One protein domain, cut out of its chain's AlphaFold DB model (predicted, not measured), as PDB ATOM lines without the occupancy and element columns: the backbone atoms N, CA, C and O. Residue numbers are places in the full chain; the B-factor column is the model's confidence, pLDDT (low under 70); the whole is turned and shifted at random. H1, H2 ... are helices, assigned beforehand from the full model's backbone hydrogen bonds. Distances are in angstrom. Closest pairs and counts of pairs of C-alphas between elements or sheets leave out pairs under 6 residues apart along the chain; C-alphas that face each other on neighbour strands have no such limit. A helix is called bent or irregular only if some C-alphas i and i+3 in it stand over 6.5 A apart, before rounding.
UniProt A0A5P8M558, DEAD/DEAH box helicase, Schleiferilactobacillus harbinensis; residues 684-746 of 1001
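This is residues 684 to 746 of the 1001 residues of the protein "DEAD/DEAH box helicase" of Schleiferilactobacillus harbinensis (UniProt A0A5P8M558). Two long helices, H1 and H3, cross at nearly a right angle, H1 with residues 687 to 692 and H3 with residues 736 to 740, and the short helix H2 packs on both, so that the three make a triangle. The link 702 to 711 folds back from the end of H1 to H2, and residues 741 to 746, mostly the last part of H3, stick out. The printed part has 63 residues with three named helices, in the order H1, H2, H3, and no named strand; the class is all helix. It is compact, with a radius of gyration of the C-alphas of 11.9 A and spans of 33 by 28 by 18 A.

H1 holds residues 685 to 701, is 24.5 A long and begins with C-alpha 685 at (150.338, 163.336, 139.027). H2 holds residues 712 to 719. It is irregular: C-alphas 714 and 717 are 8.1 A apart. H3 holds residues 726 to 745, is 29.0 A long and ends with C-alpha 745 at (155.131, 168.339, 155.141).

H1 touches H2 with residues 687 to 694 alone; the closest C-alphas, of Gln 687 and Val 718, are 5.3 A apart. This helical hairpin has a shallow tilt of 34 degrees, only just short of steep, opposite ways. H1 touches H3 about perpendicular, at 89 degrees, the closest C-alphas being those of Leu 688 and Ile 736, 6.3 A apart. H3 touches H2 with residues 726 to 733 alone, about perpendicular at 75 degrees; the closest C-alphas, of Ala 712 and Asp 730, are 5.4 A apart. In H1 and H3 every O i to N i+4 pair is within hydrogen-bond range; in H2 2 of 4 are.

The C-alphas farthest apart, of Ser 724 and Glu 746, are 34.9 A apart. The printed part has no cut, and both links are short. The mean pLDDT of the printed part is 76.1; residues 705 to 707, 720 to 728 and 745 to 746 are under 70.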
ATOM      1  N   GLN A 684     150.891 158.470 139.151       82.69
ATOM      2  CA  GLN A 684     150.910 159.606 138.230       82.69
ATOM      3  C   GLN A 684     150.335 160.870 138.887       82.69
ATOM      4  O   GLN A 684     149.410 160.800 139.695       82.69
ATOM      5  N   ASN A 685     150.790 162.053 138.461       84.75
ATOM      6  CA  ASN A 685     150.338 163.336 139.027       84.75
ATOM      7  C   ASN A 685     148.819 163.549 138.931       84.75
ATOM      8  O   ASN A 685     148.209 164.125 139.830       84.75
ATOM      9  N   TRP A 686     148.183 163.083 137.852       85.00
ATOM     10  CA  TRP A 686     146.728 163.185 137.713       85.00
ATOM     11  C   TRP A 686     145.994 162.322 138.752       85.00
ATOM     12  O   TRP A 686     144.962 162.750 139.262       85.00
ATOM     13  N   GLN A 687     146.563 161.171 139.140       87.00
ATOM     14  CA  GLN A 687     145.986 160.298 140.166       87.00
ATOM     15  C   GLN A 687     146.002 160.981 141.537       87.00
ATOM     16  O   GLN A 687     145.010 160.932 142.261       87.00
ATOM     17  N   LEU A 688     147.093 161.679 141.874       88.50
ATOM     18  CA  LEU A 688     147.178 162.475 143.105       88.50
ATOM     19  C   LEU A 688     146.128 163.594 143.120       88.50
ATOM     20  O   LEU A 688     145.411 163.762 144.107       88.50
ATOM     21  N   ARG A 689     145.987 164.331 142.010       88.31
ATOM     22  CA  ARG A 689     145.009 165.427 141.887       88.31
ATOM     23  C   ARG A 689     143.569 164.946 142.052       88.31
ATOM     24  O   ARG A 689     142.812 165.548 142.817       88.31
ATOM     25  N   ASP A 690     143.203 163.859 141.382       88.88
ATOM     26  CA  ASP A 690     141.849 163.313 141.458       88.88
ATOM     27  C   ASP A 690     141.556 162.690 142.827       88.88
ATOM     28  O   ASP A 690     140.438 162.823 143.336       88.88
ATOM     29  N   ALA A 691     142.560 162.075 143.464       90.00
ATOM     30  CA  ALA A 691     142.442 161.604 144.838       90.00
ATOM     31  C   ALA A 691     142.192 162.763 145.815       90.00
ATOM     32  O   ALA A 691     141.246 162.696 146.600       90.00
ATOM     33  N   MET A 692     142.966 163.851 145.735       90.25
ATOM     34  CA  MET A 692     142.754 165.045 146.569       90.25
ATOM     35  C   MET A 692     141.357 165.644 146.363       90.25
ATOM     36  O   MET A 692     140.648 165.920 147.334       90.25
ATOM     37  N   ALA A 693     140.916 165.778 145.107       89.19
ATOM     38  CA  ALA A 693     139.578 166.273 144.787       89.19
ATOM     39  C   ALA A 693     138.476 165.376 145.381       89.19
ATOM     40  O   ALA A 693     137.487 165.877 145.928       89.19
ATOM     41  N   LYS A 694     138.662 164.050 145.330       90.06
ATOM     42  CA  LYS A 694     137.738 163.079 145.922       90.06
ATOM     43  C   LYS A 694     137.682 163.180 147.440       90.06
ATOM     44  O   LYS A 694     136.583 163.198 147.993       90.06
ATOM     45  N   ILE A 695     138.835 163.270 148.105       89.88
ATOM     46  CA  ILE A 695     138.928 163.415 149.566       89.88
ATOM     47  C   ILE A 695     138.206 164.688 150.007       89.88
ATOM     48  O   ILE A 695     137.362 164.636 150.899       89.88
ATOM     49  N   LEU A 696     138.449 165.810 149.321       87.56
ATOM     50  CA  LEU A 696     137.777 167.076 149.611       87.56
ATOM     51  C   LEU A 696     136.257 166.986 149.399       87.56
ATOM     52  O   LEU A 696     135.486 167.515 150.202       87.56
ATOM     53  N   ALA A 697     135.808 166.308 148.339       86.06
ATOM     54  CA  ALA A 697     134.386 166.083 148.095       86.06
ATOM     55  C   ALA A 697     133.743 165.238 149.208       86.06
ATOM     56  O   ALA A 697     132.676 165.597 149.703       86.06
ATOM     57  N   LEU A 698     134.409 164.162 149.640       84.00
ATOM     58  CA  LEU A 698     133.948 163.309 150.737       84.00
ATOM     59  C   LEU A 698     133.918 164.062 152.077       84.00
ATOM     60  O   LEU A 698     132.952 163.933 152.826       84.00
ATOM     61  N   PHE A 699     134.919 164.900 152.356       82.69
ATOM     62  CA  PHE A 699     134.958 165.753 153.546       82.69
ATOM     63  C   PHE A 699     133.789 166.752 153.581       82.69
ATOM     64  O   PHE A 699     133.101 166.873 154.596       82.69
ATOM     65  N   LYS A 700     133.492 167.404 152.447       82.00
ATOM     66  CA  LYS A 700     132.329 168.303 152.306       82.00
ATOM     67  C   LYS A 700     130.999 167.561 152.467       82.00
ATOM     68  O   LYS A 700     130.104 168.055 153.149       82.00
ATOM     69  N   GLN A 701     130.872 166.374 151.868       80.19
ATOM     70  CA  GLN A 701     129.685 165.517 152.007       80.19
ATOM     71  C   GLN A 701     129.481 165.042 153.448       80.19
ATOM     72  O   GLN A 701     128.344 164.926 153.896       80.19
ATOM     73  N   ASN A 702     130.567 164.829 154.192       74.88
ATOM     74  CA  ASN A 702     130.540 164.461 155.604       74.88
ATOM     75  C   ASN A 702     130.416 165.684 156.539       74.88
ATOM     76  O   ASN A 702     130.869 165.641 157.682       74.88
ATOM     77  N   HIS A 703     129.835 166.789 156.054       74.69
ATOM     78  CA  HIS A 703     129.601 168.026 156.807       74.69
ATOM     79  C   HIS A 703     130.848 168.592 157.506       74.69
ATOM     80  O   HIS A 703     130.745 169.116 158.613       74.69
ATOM     81  N   TYR A 704     132.018 168.505 156.864       72.06
ATOM     82  CA  TYR A 704     133.288 169.001 157.410       72.06
ATOM     83  C   TYR A 704     133.710 168.317 158.721       72.06
ATOM     84  O   TYR A 704     134.435 168.898 159.530       72.06
ATOM     85  N   ASN A 705     133.260 167.081 158.959       66.50
ATOM     86  CA  ASN A 705     133.714 166.302 160.104       66.50
ATOM     87  C   ASN A 705     135.188 165.897 159.927       66.50
ATOM     88  O   ASN A 705     135.550 165.325 158.896       66.50
ATOM     89  N   ARG A 706     136.009 166.156 160.957       67.44
ATOM     90  CA  ARG A 706     137.448 165.840 161.007       67.44
ATOM     91  C   ARG A 706     137.762 164.372 160.703       67.44
ATOM     92  O   ARG A 706     138.809 164.073 160.143       67.44
ATOM     93  N   ASN A 707     136.854 163.458 161.050       69.88
ATOM     94  CA  ASN A 707     137.046 162.027 160.849       69.88
ATOM     95  C   ASN A 707     136.369 161.558 159.558       69.88
ATOM     96  O   ASN A 707     135.141 161.605 159.427       69.88
ATOM     97  N   LEU A 708     137.165 161.025 158.628       74.81
ATOM     98  CA  LEU A 708     136.688 160.454 157.371       74.81
ATOM     99  C   LEU A 708     137.133 158.993 157.226       74.81
ATOM    100  O   LEU A 708     138.280 158.647 157.491       74.81
ATOM    101  N   VAL A 709     136.221 158.136 156.764       73.12
ATOM    102  CA  VAL A 709     136.539 156.760 156.356       73.12
ATOM    103  C   VAL A 709     136.364 156.653 154.855       73.12
ATOM    104  O   VAL A 709     135.258 156.863 154.352       73.12
ATOM    105  N   VAL A 710     137.458 156.292 154.188       76.69
ATOM    106  CA  VAL A 710     137.553 156.067 152.746       76.69
ATOM    107  C   VAL A 710     137.779 154.586 152.450       76.69
ATOM    108  O   VAL A 710     138.428 153.889 153.231       76.69
ATOM    109  N   SER A 711     137.241 154.101 151.334       75.88
ATOM    110  CA  SER A 711     137.510 152.755 150.818       75.88
ATOM    111  C   SER A 711     138.233 152.838 149.474       75.88
ATOM    112  O   SER A 711     138.000 153.779 148.719       75.88
ATOM    113  N   ALA A 712     139.060 151.849 149.113       75.94
ATOM    114  CA  ALA A 712     139.683 151.825 147.783       75.94
ATOM    115  C   ALA A 712     138.655 151.810 146.639       75.94
ATOM    116  O   ALA A 712     138.919 152.341 145.561       75.94
ATOM    117  N   ALA A 713     137.446 151.294 146.890       71.75
ATOM    118  CA  ALA A 713     136.342 151.338 145.938       71.75
ATOM    119  C   ALA A 713     135.933 152.778 145.569       71.75
ATOM    120  O   ALA A 713     135.622 153.041 144.407       71.75
ATOM    121  N   ASP A 714     136.008 153.727 146.513       77.88
ATOM    122  CA  ASP A 714     135.709 155.147 146.260       77.88
ATOM    123  C   ASP A 714     136.696 155.793 145.273       77.88
ATOM    124  O   ASP A 714     136.383 156.830 144.682       77.88
ATOM    125  N   PHE A 715     137.864 155.170 145.085       83.62
ATOM    126  CA  PHE A 715     138.976 155.641 144.262       83.62
ATOM    127  C   PHE A 715     139.222 154.739 143.041       83.62
ATOM    128  O   PHE A 715     140.236 154.903 142.370       83.62
ATOM    129  N   LYS A 716     138.309 153.816 142.692       78.06
ATOM    130  CA  LYS A 716     138.501 152.862 141.572       78.06
ATOM    131  C   LYS A 716     138.893 153.550 140.253       78.06
ATOM    132  O   LYS A 716     139.765 153.057 139.550       78.06
ATOM    133  N   TYR A 717     138.304 154.712 139.956       78.44
ATOM    134  CA  TYR A 717     138.607 155.505 138.755       78.44
ATOM    135  C   TYR A 717     139.988 156.183 138.788       78.44
ATOM    136  O   TYR A 717     140.540 156.497 137.741       78.44
ATOM    137  N   VAL A 718     140.542 156.400 139.984       78.88
ATOM    138  CA  VAL A 718     141.879 156.968 140.197       78.88
ATOM    139  C   VAL A 718     142.946 155.877 140.119       78.88
ATOM    140  O   VAL A 718     144.038 156.108 139.613       78.88
ATOM    141  N   LEU A 719     142.649 154.681 140.635       74.56
ATOM    142  CA  LEU A 719     143.646 153.628 140.859       74.56
ATOM    143  C   LEU A 719     143.990 152.800 139.607       74.56
ATOM    144  O   LEU A 719     145.028 152.131 139.619       74.56
ATOM    145  N   ASP A 720     143.168 152.882 138.553       64.94
ATOM    146  CA  ASP A 720     143.337 152.190 137.262       64.94
ATOM    147  C   ASP A 720     143.571 150.676 137.446       64.94
ATOM    148  O   ASP A 720     144.631 150.133 137.131       64.94
ATOM    149  N   LEU A 721     142.612 150.006 138.100       60.53
ATOM    150  CA  LEU A 721     142.697 148.590 138.474       60.53
ATOM    151  C   LEU A 721     141.584 147.758 137.832       60.53
ATOM    152  O   LEU A 721     140.408 148.129 137.896       60.53
ATOM    153  N   ASP A 722     141.967 146.597 137.298       53.38
ATOM    154  CA  ASP A 722     141.052 145.521 136.909       53.38
ATOM    155  C   ASP A 722     140.336 144.943 138.149       53.38
ATOM    156  O   ASP A 722     140.864 144.959 139.263       53.38
ATOM    157  N   GLU A 723     139.119 144.413 137.978       44.56
ATOM    158  CA  GLU A 723     138.207 144.046 139.084       44.56
ATOM    159  C   GLU A 723     138.720 142.960 140.053       44.56
ATOM    160  O   GLU A 723     138.100 142.730 141.090       44.56
ATOM    161  N   SER A 724     139.841 142.299 139.753       42.69
ATOM    162  CA  SER A 724     140.346 141.141 140.499       42.69
ATOM    163  C   SER A 724     141.393 141.433 141.589       42.69
ATOM    164  O   SER A 724     141.669 140.527 142.371       42.69
ATOM    165  N   ASP A 725     141.960 142.644 141.692       54.41
ATOM    166  CA  ASP A 725     143.130 142.924 142.562       54.41
ATOM    167  C   ASP A 725     142.855 143.956 143.684       54.41
ATOM    168  O   ASP A 725     143.463 145.027 143.764       54.41
ATOM    169  N   SER A 726     141.944 143.621 144.605       56.94
ATOM    170  CA  SER A 726     141.587 144.484 145.753       56.94
ATOM    171  C   SER A 726     142.765 144.848 146.678       56.94
ATOM    172  O   SER A 726     142.890 146.007 147.073       56.94
ATOM    173  N   ASP A 727     143.686 143.918 146.953       60.56
ATOM    174  CA  ASP A 727     144.843 144.169 147.833       60.56
ATOM    175  C   ASP A 727     145.830 145.190 147.232       60.56
ATOM    176  O   ASP A 727     146.444 145.985 147.951       60.56
ATOM    177  N   GLN A 728     145.977 145.210 145.900       66.25
ATOM    178  CA  GLN A 728     146.800 146.219 145.222       66.25
ATOM    179  C   GLN A 728     146.137 147.601 145.257       66.25
ATOM    180  O   GLN A 728     146.845 148.608 145.331       66.25
ATOM    181  N   ALA A 729     144.800 147.653 145.245       72.19
ATOM    182  CA  ALA A 729     144.028 148.888 145.352       72.19
ATOM    183  C   ALA A 729     144.253 149.594 146.682       72.19
ATOM    184  O   ALA A 729     144.599 150.778 146.702       72.19
ATOM    185  N   ASP A 730     144.127 148.848 147.778       74.06
ATOM    186  CA  ASP A 730     144.351 149.380 149.118       74.06
ATOM    187  C   ASP A 730     145.783 149.895 149.261       74.06
ATOM    188  O   ASP A 730     146.000 151.011 149.734       74.06
ATOM    189  N   ASN A 731     146.776 149.133 148.793       75.31
ATOM    190  CA  ASN A 731     148.171 149.550 148.872       75.31
ATOM    191  C   ASN A 731     148.476 150.793 148.014       75.31
ATOM    192  O   ASN A 731     149.131 151.710 148.504       75.31
ATOM    193  N   LYS A 732     147.966 150.881 146.777       78.56
ATOM    194  CA  LYS A 732     148.118 152.093 145.948       78.56
ATOM    195  C   LYS A 732     147.452 153.310 146.596       78.56
ATOM    196  O   LYS A 732     148.049 154.383 146.603       78.56
ATOM    197  N   LEU A 733     146.257 153.154 147.173       83.50
ATOM    198  CA  LEU A 733     145.587 154.245 147.885       83.50
ATOM    199  C   LEU A 733     146.393 154.689 149.113       83.50
ATOM    200  O   LEU A 733     146.577 155.886 149.304       83.50
ATOM    201  N   LYS A 734     146.930 153.751 149.907       80.38
ATOM    202  CA  LYS A 734     147.836 154.072 151.025       80.38
ATOM    203  C   LYS A 734     149.042 154.898 150.556       80.38
ATOM    204  O   LYS A 734     149.367 155.891 151.197       80.38
ATOM    205  N   ILE A 735     149.677 154.514 149.442       80.38
ATOM    206  CA  ILE A 735     150.811 155.257 148.865       80.38
ATOM    207  C   ILE A 735     150.377 156.668 148.458       80.38
ATOM    208  O   ILE A 735     151.051 157.621 148.824       80.38
ATOM    209  N   ILE A 736     149.249 156.813 147.753       85.81
ATOM    210  CA  ILE A 736     148.708 158.120 147.339       85.81
ATOM    211  C   ILE A 736     148.463 159.025 148.547       85.81
ATOM    212  O   ILE A 736     148.883 160.179 148.547       85.81
ATOM    213  N   LEU A 737     147.790 158.507 149.577       85.31
ATOM    214  CA  LEU A 737     147.470 159.274 150.775       85.31
ATOM    215  C   LEU A 737     148.737 159.721 151.509       85.31
ATOM    216  O   LEU A 737     148.829 160.881 151.896       85.31
ATOM    217  N   LEU A 738     149.719 158.828 151.642       79.00
ATOM    218  CA  LEU A 738     150.990 159.147 152.281       79.00
ATOM    219  C   LEU A 738     151.856 160.090 151.433       79.00
ATOM    220  O   LEU A 738     152.548 160.925 151.998       79.00
ATOM    221  N   MET A 739     151.800 159.999 150.099       82.62
ATOM    222  CA  MET A 739     152.447 160.965 149.201       82.62
ATOM    223  C   MET A 739     151.891 162.365 149.424       82.62
ATOM    224  O   MET A 739     152.676 163.283 149.599       82.62
ATOM    225  N   ILE A 740     150.564 162.519 149.471       85.31
ATOM    226  CA  ILE A 740     149.931 163.820 149.731       85.31
ATOM    227  C   ILE A 740     150.312 164.334 151.126       85.31
ATOM    228  O   ILE A 740     150.668 165.495 151.274       85.31
ATOM    229  N   GLU A 741     150.260 163.471 152.145       79.00
ATOM    230  CA  GLU A 741     150.652 163.826 153.513       79.00
ATOM    231  C   GLU A 741     152.108 164.309 153.573       79.00
ATOM    232  O   GLU A 741     152.368 165.391 154.094       79.00
ATOM    233  N   LYS A 742     153.043 163.546 152.988       73.06
ATOM    234  CA  LYS A 742     154.471 163.871 153.011       73.06
ATOM    235  C   LYS A 742     154.816 165.098 152.184       73.06
ATOM    236  O   LYS A 742     155.523 165.950 152.703       73.06
ATOM    237  N   ASP A 743     154.295 165.208 150.964       78.62
ATOM    238  CA  ASP A 743     154.556 166.332 150.054       78.62
ATOM    239  C   ASP A 743     154.197 167.667 150.721       78.62
ATOM    240  O   ASP A 743     154.983 168.607 150.710       78.62
ATOM    241  N   PHE A 744     153.072 167.729 151.437       71.62
ATOM    242  CA  PHE A 744     152.706 168.937 152.178       71.62
ATOM    243  C   PHE A 744     153.599 169.216 153.397       71.62
ATOM    244  O   PHE A 744     153.726 170.374 153.789       71.62
ATOM    245  N   THR A 745     154.210 168.192 153.998       59.62
ATOM    246  CA  THR A 745     155.131 168.339 155.141       59.62
ATOM    247  C   THR A 745     156.602 168.517 154.748       59.62
ATOM    248  O   THR A 745     157.408 168.858 155.613       59.62
ATOM    249  N   GLU A 746     156.960 168.273 153.483       60.88
ATOM    250  CA  GLU A 746     158.333 168.371 152.973       60.88
ATOM    251  C   GLU A 746     158.863 169.815 152.984       60.88
ATOM    252  O   GLU A 746     158.117 170.797 153.027       60.88
TER     253      GLU A 746